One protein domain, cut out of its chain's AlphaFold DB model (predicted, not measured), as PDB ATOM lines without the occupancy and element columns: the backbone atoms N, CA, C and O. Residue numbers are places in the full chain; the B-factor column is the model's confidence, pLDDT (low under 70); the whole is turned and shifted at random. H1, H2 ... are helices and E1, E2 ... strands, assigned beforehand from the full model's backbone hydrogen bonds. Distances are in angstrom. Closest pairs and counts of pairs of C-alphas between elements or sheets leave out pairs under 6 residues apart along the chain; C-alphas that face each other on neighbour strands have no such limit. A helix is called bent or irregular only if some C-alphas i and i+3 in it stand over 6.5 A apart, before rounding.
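This is residues 7 to 93 of the 258 residues of an uncharacterized protein of Gordonia sp. YY1 (UniProt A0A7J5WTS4). A strongly curled sheet of four strands, bent like part of a barrel, has the long helix H2 crossing one face, with short H1 on the same face and short H3 packed on H2. The two long strands E1 and E3 run side by side, with E4 along E1 at one edge and the short E2 beside the first residues of E3 at the other. The printed part has 87 residues with three named helices and four named strands, in the order E1, E2, E3, H1, H2, H3, E4; the sheet's order is E2, E3, E1, E4, antiparallel throughout, and the class is mixed. The whole is compact, with a radius of gyration of the C-alphas of 12.4 A and spans of 38 by 28 by 19 A.

E1, residues 7 to 14, is an inner strand, with E3, residues 30 to 39, and E4, residues 90 to 93, as its antiparallel neighbours. Between E1 and E3, N 12 and O 35 are 2.9 A apart, and between E1 and E4, N 11 and O 91 are 2.8 A apart, both within hydrogen-bond range. E2, residues 23 to 26, makes a hairpin with E3, with N 24 and O 32 within hydrogen-bond range at 2.9 A. The pairing is staggered: E3 pairs with E2 over residues 30 to 33 and with E1 over residues 33 to 39. The sheet is strongly twisted. H1, residues 46 to 50, is on the sheet at a height of 8.9 A. H2, residues 55 to 69, is on the same face at a height of 10.0 A and makes two layers with the sheet, a helix on one face; it runs across the strands, at 63 degrees to E3 on the local plane. The closest C-alphas of H2 and E1 are those of Ala 55 and Thr 12, 6.5 A apart. H1 and H2 only just touch, with 3 pairs of C-alphas within 8 A, the closest being Arg 48 and Thr 61 at 6.4 A; H2 does so with residues 58 to 61 alone. H3, residues 74 to 77, is not on the sheet and touches residues 62 to 67 of H2, the closest C-alphas being those of Phe 66 and Ala 74, 4.9 A apart. In H1 and H2 every O i to N i+4 pair is within hydrogen-bond range; H3 is too short for such a pair.

E1 begins at C-alpha 7, (-3.029, 56.320, 19.133), and is 22.3 A long. E2 follows, then E3, 28.6 A long. After H1, H2 begins at C-alpha 55, (-4.504, 36.303, 18.327), and is 20.8 A long. H3 comes next, and E4 ends at C-alpha 93, (0.775, 48.758, 20.859).

The C-alphas farthest apart are those of Asp 28 and Ser 42, at 38.0 A. The printed part has no cut, and the link from H3 to E4, residues 78 to 89, is long. The mean pLDDT of the printed part is 80.2; residues 7 to 23 are under 70, and E1 has a mean of 35.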
ATOM      1  N   GLU A   7      -1.898  57.242  19.163       38.75
ATOM      2  CA  GLU A   7      -3.029  56.320  19.133       38.75
ATOM      3  C   GLU A   7      -2.533  54.887  19.360       38.75
ATOM      4  O   GLU A   7      -1.367  54.571  19.121       38.75
ATOM      5  N   THR A   8      -3.406  54.032  19.889       28.19
ATOM      6  CA  THR A   8      -3.156  52.598  20.069       28.19
ATOM      7  C   THR A   8      -3.455  51.839  18.774       28.19
ATOM      8  O   THR A   8      -4.545  51.965  18.216       28.19
ATOM      9  N   HIS A   9      -2.495  51.032  18.330       36.81
ATOM     10  CA  HIS A   9      -2.496  50.225  17.111       36.81
ATOM     11  C   HIS A   9      -2.602  48.748  17.447       36.81
ATOM     12  O   HIS A   9      -1.859  48.266  18.301       36.81
ATOM     13  N   ASP A  10      -3.470  48.022  16.748       30.62
ATOM     14  CA  ASP A  10      -3.489  46.560  16.773       30.62
ATOM     15  C   ASP A  10      -3.437  46.026  15.335       30.62
ATOM     16  O   ASP A  10      -4.241  46.430  14.488       30.62
ATOM     17  N   ASP A  11      -2.465  45.165  15.055       31.78
ATOM     18  CA  ASP A  11      -2.259  44.488  13.779       31.78
ATOM     19  C   ASP A  11      -2.379  42.981  14.037       31.78
ATOM     20  O   ASP A  11      -1.527  42.363  14.675       31.78
ATOM     21  N   THR A  12      -3.485  42.376  13.613       33.00
ATOM     22  CA  THR A  12      -3.763  40.949  13.820       33.00
ATOM     23  C   THR A  12      -3.632  40.195  12.503       33.00
ATOM     24  O   THR A  12      -4.194  40.589  11.483       33.00
ATOM     25  N   THR A  13      -2.928  39.066  12.521       39.25
ATOM     26  CA  THR A  13      -2.684  38.244  11.332       39.25
ATOM     27  C   THR A  13      -3.651  37.066  11.279       39.25
ATOM     28  O   THR A  13      -3.772  36.298  12.234       39.25
ATOM     29  N   ILE A  14      -4.383  36.928  10.171       40.75
ATOM     30  CA  ILE A  14      -5.577  36.083  10.111       40.75
ATOM     31  C   ILE A  14      -5.754  35.425   8.726       40.75
ATOM     32  O   ILE A  14      -5.648  36.062   7.680       40.75
ATOM     33  N   ARG A  15      -6.074  34.128   8.676       36.53
ATOM     34  CA  ARG A  15      -6.275  33.348   7.430       36.53
ATOM     35  C   ARG A  15      -7.717  33.531   6.900       36.53
ATOM     36  O   ARG A  15      -8.632  33.456   7.711       36.53
ATOM     37  N   ARG A  16      -7.988  33.854   5.609       44.22
ATOM     38  CA  ARG A  16      -8.422  32.950   4.491       44.22
ATOM     39  C   ARG A  16      -8.744  33.728   3.182       44.22
ATOM     40  O   ARG A  16      -9.326  34.788   3.296       44.22
ATOM     41  N   ASP A  17      -8.451  33.192   1.987       39.22
ATOM     42  CA  ASP A  17      -8.936  33.421   0.576       39.22
ATOM     43  C   ASP A  17      -9.769  34.666   0.093       39.22
ATOM     44  O   ASP A  17     -10.052  34.761  -1.096       39.22
ATOM     45  N   HIS A  18     -10.182  35.661   0.885       41.06
ATOM     46  CA  HIS A  18     -11.066  36.745   0.400       41.06
ATOM     47  C   HIS A  18     -10.679  38.166   0.829       41.06
ATOM     48  O   HIS A  18     -10.234  38.405   1.945       41.06
ATOM     49  N   ARG A  19     -10.860  39.114  -0.106       42.22
ATOM     50  CA  ARG A  19     -10.245  40.452  -0.115       42.22
ATOM     51  C   ARG A  19     -10.840  41.433   0.893       42.22
ATOM     52  O   ARG A  19     -11.864  42.034   0.598       42.22
ATOM     53  N   GLY A  20     -10.154  41.638   2.023       36.53
ATOM     54  CA  GLY A  20     -10.528  42.638   3.040       36.53
ATOM     55  C   GLY A  20      -9.377  43.370   3.756       36.53
ATOM     56  O   GLY A  20      -9.636  44.314   4.490       36.53
ATOM     57  N   GLY A  21      -8.117  42.998   3.517       44.31
ATOM     58  CA  GLY A  21      -6.907  43.661   4.045       44.31
ATOM     59  C   GLY A  21      -5.769  43.597   3.017       44.31
ATOM     60  O   GLY A  21      -5.994  43.074   1.927       44.31
ATOM     61  N   PRO A  22      -4.550  44.099   3.259       54.34
ATOM     62  CA  PRO A  22      -3.444  43.785   2.365       54.34
ATOM     63  C   PRO A  22      -3.136  42.278   2.490       54.34
ATOM     64  O   PRO A  22      -2.849  41.796   3.588       54.34
ATOM     65  N   PRO A  23      -3.234  41.492   1.401       64.94
ATOM     66  CA  PRO A  23      -2.858  40.090   1.458       64.94
ATOM     67  C   PRO A  23      -1.350  40.004   1.687       64.94
ATOM     68  O   PRO A  23      -0.575  40.674   1.001       64.94
ATOM     69  N   PHE A  24      -0.918  39.149   2.606       74.88
ATOM     70  CA  PHE A  24       0.494  38.814   2.750       74.88
ATOM     71  C   PHE A  24       0.675  37.293   2.747       74.88
ATOM     72  O   PHE A  24      -0.265  36.511   2.917       74.88
ATOM     73  N   LEU A  25       1.900  36.859   2.464       83.25
ATOM     74  CA  LEU A  25       2.241  35.446   2.374       83.25
ATOM     75  C   LEU A  25       2.805  34.978   3.713       83.25
ATOM     76  O   LEU A  25       3.948  35.283   4.051       83.25
ATOM     77  N   HIS A  26       2.014  34.204   4.454       88.31
ATOM     78  CA  HIS A  26       2.507  33.504   5.631       88.31
ATOM     79  C   HIS A  26       3.396  32.334   5.199       88.31
ATOM     80  O   HIS A  26       3.015  31.538   4.335       88.31
ATOM     81  N   LYS A  27       4.559  32.190   5.841       86.62
ATOM     82  CA  LYS A  27       5.585  31.199   5.474       86.62
ATOM     83  C   LYS A  27       5.081  29.747   5.430       86.62
ATOM     84  O   LYS A  27       5.541  28.987   4.587       86.62
ATOM     85  N   ASP A  28       4.136  29.378   6.302       87.81
ATOM     86  CA  ASP A  28       3.665  27.987   6.436       87.81
ATOM     87  C   ASP A  28       2.303  27.725   5.782       87.81
ATOM     88  O   ASP A  28       2.016  26.596   5.393       87.81
ATOM     89  N   VAL A  29       1.435  28.741   5.691       88.12
ATOM     90  CA  VAL A  29       0.028  28.550   5.278       88.12
ATOM     91  C   VAL A  29      -0.326  29.278   3.985       88.12
ATOM     92  O   VAL A  29      -1.438  29.117   3.483       88.12
ATOM     93  N   GLY A  30       0.622  30.034   3.423       87.38
ATOM     94  CA  GLY A  30       0.455  30.762   2.174       87.38
ATOM     95  C   GLY A  30      -0.384  32.028   2.336       87.38
ATOM     96  O   GLY A  30      -0.225  32.780   3.300       87.38
ATOM     97  N   ALA A  31      -1.251  32.286   1.356       85.31
ATOM     98  CA  ALA A  31      -2.054  33.503   1.290       85.31
ATOM     99  C   ALA A  31      -2.917  33.699   2.548       85.31
ATOM    100  O   ALA A  31      -3.710  32.832   2.922       85.31
ATOM    101  N   THR A  32      -2.730  34.850   3.189       86.44
ATOM    102  CA  THR A  32      -3.309  35.241   4.480       86.44
ATOM    103  C   THR A  32      -3.636  36.741   4.439       86.44
ATOM    104  O   THR A  32      -3.135  37.461   3.572       86.44
ATOM    105  N   TRP A  33      -4.473  37.224   5.352       81.06
ATOM    106  CA  TRP A  33      -4.857  38.631   5.481       81.06
ATOM    107  C   TRP A  33      -4.320  39.214   6.784       81.06
ATOM    108  O   TRP A  33      -4.246  38.519   7.798       81.06
ATOM    109  N   SER A  34      -3.963  40.493   6.775       81.56
ATOM    110  CA  SER A  34      -3.839  41.257   8.014       81.56
ATOM    111  C   SER A  34      -5.102  42.078   8.252       81.56
ATOM    112  O   SER A  34      -5.748  42.551   7.312       81.56
ATOM    113  N   PHE A  35      -5.458  42.218   9.523       84.88
ATOM    114  CA  PHE A  35      -6.511  43.098   9.997       84.88
ATOM    115  C   PHE A  35      -5.892  44.141  10.908       84.88
ATOM    116  O   PHE A  35      -5.336  43.803  11.948       84.88
ATOM    117  N   ILE A  36      -6.036  45.401  10.512       85.75
ATOM    118  CA  ILE A  36      -5.493  46.534  11.252       85.75
ATOM    119  C   ILE A  36      -6.663  47.311  11.841       85.75
ATOM    120  O   ILE A  36      -7.571  47.719  11.111       85.75
ATOM    121  N   VAL A  37      -6.647  47.515  13.157       88.69
ATOM    122  CA  VAL A  37      -7.659  48.305  13.865       88.69
ATOM    123  C   VAL A  37      -7.008  49.525  14.499       88.69
ATOM    124  O   VAL A  37      -6.069  49.420  15.285       88.69
ATOM    125  N   PHE A  38      -7.566  50.693  14.183       88.62
ATOM    126  CA  PHE A  38      -7.172  51.979  14.753       88.62
ATOM    127  C   PHE A  38      -8.225  52.413  15.769       88.62
ATOM    128  O   PHE A  38      -9.327  52.835  15.406       88.62
ATOM    129  N   ALA A  39      -7.914  52.261  17.056       90.88
ATOM    130  CA  ALA A  39      -8.821  52.641  18.130       90.88
ATOM    131  C   ALA A  39      -8.442  54.011  18.692       90.88
ATOM    132  O   ALA A  39      -7.417  54.170  19.357       90.88
ATOM    133  N   LYS A  40      -9.327  54.994  18.489       89.19
ATOM    134  CA  LYS A  40      -9.196  56.305  19.132       89.19
ATOM    135  C   LYS A  40      -9.236  56.137  20.656       89.19
ATOM    136  O   LYS A  40     -10.184  55.513  21.137       89.19
ATOM    137  N   PRO A  41      -8.311  56.737  21.430       86.75
ATOM    138  CA  PRO A  41      -8.236  56.531  22.883       86.75
ATOM    139  C   PRO A  41      -9.518  56.862  23.664       86.75
ATOM    140  O   PRO A  41      -9.784  56.273  24.705       86.75
ATOM    141  N   SER A  42     -10.329  57.805  23.177       85.88
ATOM    142  CA  SER A  42     -11.631  58.167  23.761       85.88
ATOM    143  C   SER A  42     -12.828  57.476  23.090       85.88
ATOM    144  O   SER A  42     -13.977  57.783  23.408       85.88
ATOM    145  N   GLY A  43     -12.577  56.589  22.127       88.81
ATOM    146  CA  GLY A  43     -13.588  55.910  21.326       88.81
ATOM    147  C   GLY A  43     -14.103  54.619  21.963       88.81
ATOM    148  O   GLY A  43     -13.482  54.034  22.847       88.81
ATOM    149  N   ALA A  44     -15.235  54.129  21.453       91.25
ATOM    150  CA  ALA A  44     -15.898  52.919  21.949       91.25
ATOM    151  C   ALA A  44     -15.071  51.628  21.776       91.25
ATOM    152  O   ALA A  44     -15.380  50.610  22.397       91.25
ATOM    153  N   TRP A  45     -14.047  51.652  20.918       93.38
ATOM    154  CA  TRP A  45     -13.211  50.488  20.627       93.38
ATOM    155  C   TRP A  45     -12.008  50.372  21.565       93.38
ATOM    156  O   TRP A  45     -11.578  49.251  21.811       93.38
ATOM    157  N   ALA A  46     -11.506  51.474  22.140       91.81
ATOM    158  CA  ALA A  46     -10.289  51.455  22.959       91.81
ATOM    159  C   ALA A  46     -10.352  50.445  24.124       91.81
ATOM    160  O   ALA A  46      -9.479  49.580  24.175       91.81
ATOM    161  N   PRO A  47     -11.419  50.400  24.955       92.69
ATOM    162  CA  PRO A  47     -11.514  49.396  26.017       92.69
ATOM    163  C   PRO A  47     -11.530  47.949  25.501       92.69
ATOM    164  O   PRO A  47     -11.064  47.045  26.180       92.69
ATOM    165  N   ARG A  48     -12.060  47.711  24.292       94.06
ATOM    166  CA  ARG A  48     -12.093  46.363  23.695       94.06
ATOM    167  C   ARG A  48     -10.713  45.921  23.225       94.06
ATOM    168  O   ARG A  48     -10.388  44.743  23.327       94.06
ATOM    169  N   ILE A  49      -9.929  46.858  22.694       93.06
ATOM    170  CA  ILE A  49      -8.546  46.625  22.268       93.06
ATOM    171  C   ILE A  49      -7.633  46.446  23.490       93.06
ATOM    172  O   ILE A  49      -6.755  45.582  23.488       93.06
ATOM    173  N   ASP A  50      -7.876  47.163  24.588       92.12
ATOM    174  CA  ASP A  50      -7.134  46.981  25.845       92.12
ATOM    175  C   ASP A  50      -7.213  45.538  26.384       92.12
ATOM    176  O   ASP A  50      -6.205  45.022  26.878       92.12
ATOM    177  N   ASP A  51      -8.338  44.850  26.165       93.44
ATOM    178  CA  ASP A  51      -8.579  43.452  26.564       93.44
ATOM    179  C   ASP A  51      -7.999  42.389  25.595       93.44
ATOM    180  O   ASP A  51      -8.146  41.183  25.821       93.44
ATOM    181  N   VAL A  52      -7.349  42.792  24.496       95.00
ATOM    182  CA  VAL A  52      -6.688  41.863  23.555       95.00
ATOM    183  C   VAL A  52      -5.310  41.448  24.080       95.00
ATOM    184  O   VAL A  52      -4.467  42.297  24.375       95.00
ATOM    185  N   HIS A  53      -5.049  40.145  24.183       94.88
ATOM    186  CA  HIS A  53      -3.798  39.611  24.751       94.88
ATOM    187  C   HIS A  53      -3.168  38.473  23.939       94.88
ATOM    188  O   HIS A  53      -2.087  38.002  24.289       94.88
ATOM    189  N   ASP A  54      -3.838  38.029  22.880       93.75
ATOM    190  CA  ASP A  54      -3.393  36.995  21.949       93.75
ATOM    191  C   ASP A  54      -4.205  37.076  20.641       93.75
ATOM    192  O   ASP A  54      -5.218  37.775  20.559       93.75
ATOM    193  N   ALA A  55      -3.803  36.323  19.614       92.62
ATOM    194  CA  ALA A  55      -4.504  36.303  18.327       92.62
ATOM    195  C   ALA A  55      -5.978  35.839  18.428       92.62
ATOM    196  O   ALA A  55      -6.820  36.244  17.626       92.62
ATOM    197  N   VAL A  56      -6.322  35.000  19.416       93.19
ATOM    198  CA  VAL A  56      -7.687  34.471  19.606       93.19
ATOM    199  C   VAL A  56      -8.614  35.557  20.148       93.19
ATOM    200  O   VAL A  56      -9.716  35.769  19.632       93.19
ATOM    201  N   THR A  57      -8.165  36.265  21.183       94.69
ATOM    202  CA  THR A  57      -8.857  37.416  21.757       94.69
ATOM    203  C   THR A  57      -8.929  38.561  20.754       94.69
ATOM    204  O   THR A  57     -10.004  39.143  20.634       94.69
ATOM    205  N   ALA A  58      -7.881  38.790  19.956       93.50
ATOM    206  CA  ALA A  58      -7.876  39.770  18.873       93.50
ATOM    207  C   ALA A  58      -8.959  39.480  17.822       93.50
ATOM    208  O   ALA A  58      -9.843  40.308  17.594       93.50
ATOM    209  N   ARG A  59      -8.985  38.259  17.262       93.00
ATOM    210  CA  ARG A  59     -10.027  37.812  16.317       93.00
ATOM    211  C   ARG A  59     -11.430  38.008  16.890       93.00
ATOM    212  O   ARG A  59     -12.314  38.521  16.208       93.00
ATOM    213  N   ARG A  60     -11.655  37.583  18.139       94.81
ATOM    214  CA  ARG A  60     -12.957  37.717  18.812       94.81
ATOM    215  C   ARG A  60     -13.361  39.186  18.968       94.81
ATOM    216  O   ARG A  60     -14.517  39.514  18.712       94.81
ATOM    217  N   THR A  61     -12.432  40.050  19.371       94.69
ATOM    218  CA  THR A  61     -12.670  41.491  19.510       94.69
ATOM    219  C   THR A  61     -13.008  42.130  18.166       94.69
ATOM    220  O   THR A  61     -14.003  42.848  18.077       94.69
ATOM    221  N   ILE A  62     -12.253  41.816  17.109       93.00
ATOM    222  CA  ILE A  62     -12.504  42.306  15.747       93.00
ATOM    223  C   ILE A  62     -13.890  41.862  15.261       93.00
ATOM    224  O   ILE A  62     -14.680  42.698  14.827       93.00
ATOM    225  N   ALA A  63     -14.235  40.578  15.405       93.69
ATOM    226  CA  ALA A  63     -15.557  40.074  15.034       93.69
ATOM    227  C   ALA A  63     -16.685  40.809  15.782       93.69
ATOM    228  O   ALA A  63     -17.662  41.224  15.164       93.69
ATOM    229  N   GLY A  64     -16.526  41.049  17.088       94.62
ATOM    230  CA  GLY A  64     -17.498  41.802  17.885       94.62
ATOM    231  C   GLY A  64     -17.632  43.274  17.473       94.62
ATOM    232  O   GLY A  64     -18.733  43.819  17.502       94.62
ATOM    233  N   ILE A  65     -16.539  43.927  17.060       93.12
ATOM    234  CA  ILE A  65     -16.586  45.287  16.495       93.12
ATOM    235  C   ILE A  65     -17.397  45.286  15.194       93.12
ATOM    236  O   ILE A  65     -18.293  46.112  15.035       93.12
ATOM    237  N   PHE A  66     -17.144  44.347  14.283       92.81
ATOM    238  CA  PHE A  66     -17.887  44.282  13.025       92.81
ATOM    239  C   PHE A  66     -19.365  43.943  13.227       92.81
ATOM    240  O   PHE A  66     -20.209  44.590  12.621       92.81
ATOM    241  N   GLN A  67     -19.707  43.017  14.124       93.94
ATOM    242  CA  GLN A  67     -21.109  42.707  14.439       93.94
ATOM    243  C   GLN A  67     -21.907  43.938  14.895       93.94
ATOM    244  O   GLN A  67     -23.087  44.063  14.572       93.94
ATOM    245  N   GLU A  68     -21.279  44.841  15.646       93.38
ATOM    246  CA  GLU A  68     -21.947  46.016  16.206       93.38
ATOM    247  C   GLU A  68     -21.934  47.227  15.270       93.38
ATOM    248  O   GLU A  68     -22.959  47.888  15.108       93.38
ATOM    249  N   PHE A  69     -20.784  47.528  14.663       89.38
ATOM    250  CA  PHE A  69     -20.578  48.766  13.905       89.38
ATOM    251  C   PHE A  69     -20.703  48.579  12.387       89.38
ATOM    252  O   PHE A  69     -21.049  49.531  11.690       89.38
ATOM    253  N   PHE A  70     -20.470  47.364  11.878       89.81
ATOM    254  CA  PHE A  70     -20.462  47.039  10.445       89.81
ATOM    255  C   PHE A  70     -21.169  45.697  10.167       89.81
ATOM    256  O   PHE A  70     -20.567  44.784   9.592       89.81
ATOM    257  N   PRO A  71     -22.439  45.525  10.589       90.44
ATOM    258  CA  PRO A  71     -23.113  44.224  10.566       90.44
ATOM    259  C   PRO A  71     -23.248  43.624   9.161       90.44
ATOM    260  O   PRO A  71     -23.402  42.413   9.031       90.44
ATOM    261  N   GLU A  72     -23.185  44.449   8.114       87.94
ATOM    262  CA  GLU A  72     -23.219  43.983   6.724       87.94
ATOM    263  C   GLU A  72     -21.909  43.290   6.309       87.94
ATOM    264  O   GLU A  72     -21.945  42.335   5.537       87.94
ATOM    265  N   ASP A  73     -20.770  43.695   6.879       86.81
ATOM    266  CA  ASP A  73     -19.453  43.105   6.611       86.81
ATOM    267  C   ASP A  73     -19.070  42.016   7.632       86.81
ATOM    268  O   ASP A  73     -18.186  41.192   7.376       86.81
ATOM    269  N   ALA A  74     -19.762  41.954   8.777       90.25
ATOM    270  CA  ALA A  74     -19.524  40.969   9.833       90.25
ATOM    271  C   ALA A  74     -19.468  39.504   9.347       90.25
ATOM    272  O   ALA A  74     -18.551  38.798   9.774       90.25
ATOM    273  N   PRO A  75     -20.325  39.028   8.414       91.50
ATOM    274  CA  PRO A  75     -20.257  37.646   7.932       91.50
ATOM    275  C   PRO A  75     -18.930  37.279   7.255       91.50
ATOM    276  O   PRO A  75     -18.557  36.107   7.236       91.50
ATOM    277  N   VAL A  76     -18.215  38.250   6.676       85.81
ATOM    278  CA  VAL A  76     -16.884  38.021   6.088       85.81
ATOM    279  C   VAL A  76     -15.843  37.889   7.197       85.81
ATOM    280  O   VAL A  76     -15.010  36.984   7.167       85.81
ATOM    281  N   ILE A  77     -15.931  38.749   8.211       88.19
ATOM    282  CA  ILE A  77     -15.000  38.781   9.343       88.19
ATOM    283  C   ILE A  77     -15.159  37.561  10.254       88.19
ATOM    284  O   ILE A  77     -14.187  37.067  10.810       88.19
ATOM    285  N   GLU A  78     -16.359  37.008  10.389       89.38
ATOM    286  CA  GLU A  78     -16.594  35.817  11.215       89.38
ATOM    287  C   GLU A  78     -15.961  34.536  10.653       89.38
ATOM    288  O   GLU A  78     -15.725  33.592  11.409       89.38
ATOM    289  N   GLN A  79     -15.659  34.501   9.349       87.94
ATOM    290  CA  GLN A  79     -15.029  33.359   8.668       87.94
ATOM    291  C   GLN A  79     -13.513  33.289   8.849       87.94
ATOM    292  O   GLN A  79     -12.870  32.343   8.393       87.94
ATOM    293  N   LEU A  80     -12.942  34.317   9.458       84.06
ATOM    294  CA  LEU A  80     -11.533  34.412   9.764       84.06
ATOM    295  C   LEU A  80     -11.112  33.349  10.771       84.06
ATOM    296  O   LEU A  80     -11.835  33.106  11.730       84.06
ATOM    297  N   ASP A  81      -9.915  32.792  10.617       87.81
ATOM    298  CA  ASP A  81      -9.319  31.864  11.581       87.81
ATOM    299  C   ASP A  81      -7.908  32.320  11.962       87.81
ATOM    300  O   ASP A  81      -7.149  32.830  11.128       87.81
ATOM    301  N   VAL A  82      -7.544  32.112  13.230       90.81
ATOM    302  CA  VAL A  82      -6.158  32.290  13.678       90.81
ATOM    303  C   VAL A  82      -5.266  31.221  13.050       90.81
ATOM    304  O   VAL A  82      -5.698  30.098  12.783       90.81
ATOM    305  N   ILE A  83      -3.996  31.548  12.831       91.06
ATOM    306  CA  ILE A  83      -3.007  30.568  12.384       91.06
ATOM    307  C   ILE A  83      -2.478  29.840  13.621       91.06
ATOM    308  O   ILE A  83      -1.584  30.328  14.298       91.06
ATOM    309  N   GLU A  84      -3.020  28.659  13.925       90.31
ATOM    310  CA  GLU A  84      -2.644  27.901  15.133       90.31
ATOM    311  C   GLU A  84      -1.140  27.598  15.224       90.31
ATOM    312  O   GLU A  84      -0.575  27.546  16.315       90.31
ATOM    313  N   SER A  85      -0.474  27.420  14.078       91.94
ATOM    314  CA  SER A  85       0.970  27.175  14.013       91.94
ATOM    315  C   SER A  85       1.827  28.420  14.265       91.94
ATOM    316  O   SER A  85       3.041  28.284  14.403       91.94
ATOM    317  N   ASP A  86       1.226  29.612  14.306       91.50
ATOM    318  CA  ASP A  86       1.896  30.890  14.555       91.50
ATOM    319  C   ASP A  86       1.104  31.739  15.573       91.50
ATOM    320  O   ASP A  86       0.372  32.662  15.208       91.50
ATOM    321  N   PRO A  87       1.230  31.454  16.883       89.31
ATOM    322  CA  PRO A  87       0.490  32.175  17.921       89.31
ATOM    323  C   PRO A  87       0.987  33.614  18.147       89.31
ATOM    324  O   PRO A  87       0.377  34.351  18.922       89.31
ATOM    325  N   VAL A  88       2.091  34.018  17.507       89.12
ATOM    326  CA  VAL A  88       2.687  35.362  17.626       89.12
ATOM    327  C   VAL A  88       2.382  36.248  16.417       89.12
ATOM    328  O   VAL A  88       2.906  37.351  16.312       89.12
ATOM    329  N   SER A  89       1.499  35.785  15.533       88.25
ATOM    330  CA  SER A  89       1.000  36.506  14.361       88.25
ATOM    331  C   SER A  89      -0.020  37.595  14.752       88.25
ATOM    332  O   SER A  89      -1.154  37.639  14.281       88.25
ATOM    333  N   TRP A  90       0.338  38.462  15.694       90.62
ATOM    334  CA  TRP A  90      -0.471  39.599  16.137       90.62
ATOM    335  C   TRP A  90       0.406  40.613  16.883       90.62
ATOM    336  O   TRP A  90       1.470  40.266  17.401       90.62
ATOM    337  N   LEU A  91      -0.039  41.863  16.955       91.62
ATOM    338  CA  LEU A  91       0.677  42.951  17.604       91.62
ATOM    339  C   LEU A  91      -0.306  43.983  18.141       91.62
ATOM    340  O   LEU A  91      -0.996  44.607  17.357       91.62
ATOM    341  N   LYS A  92      -0.243  44.279  19.441       92.25
ATOM    342  CA  LYS A  92      -0.920  45.434  20.041       92.25
ATOM    343  C   LYS A  92       0.087  46.419  20.620       92.25
ATOM    344  O   LYS A  92       1.004  46.024  21.341       92.25
ATOM    345  N   GLY A  93      -0.101  47.705  20.367       90.75
ATOM    346  CA  GLY A  93       0.775  48.758  20.859       90.75
ATOM    347  C   GLY A  93       0.229  50.151  20.598       90.75
ATOM    348  O   GLY A  93      -0.972  50.348  20.480       90.75
TER     349      GLY A  93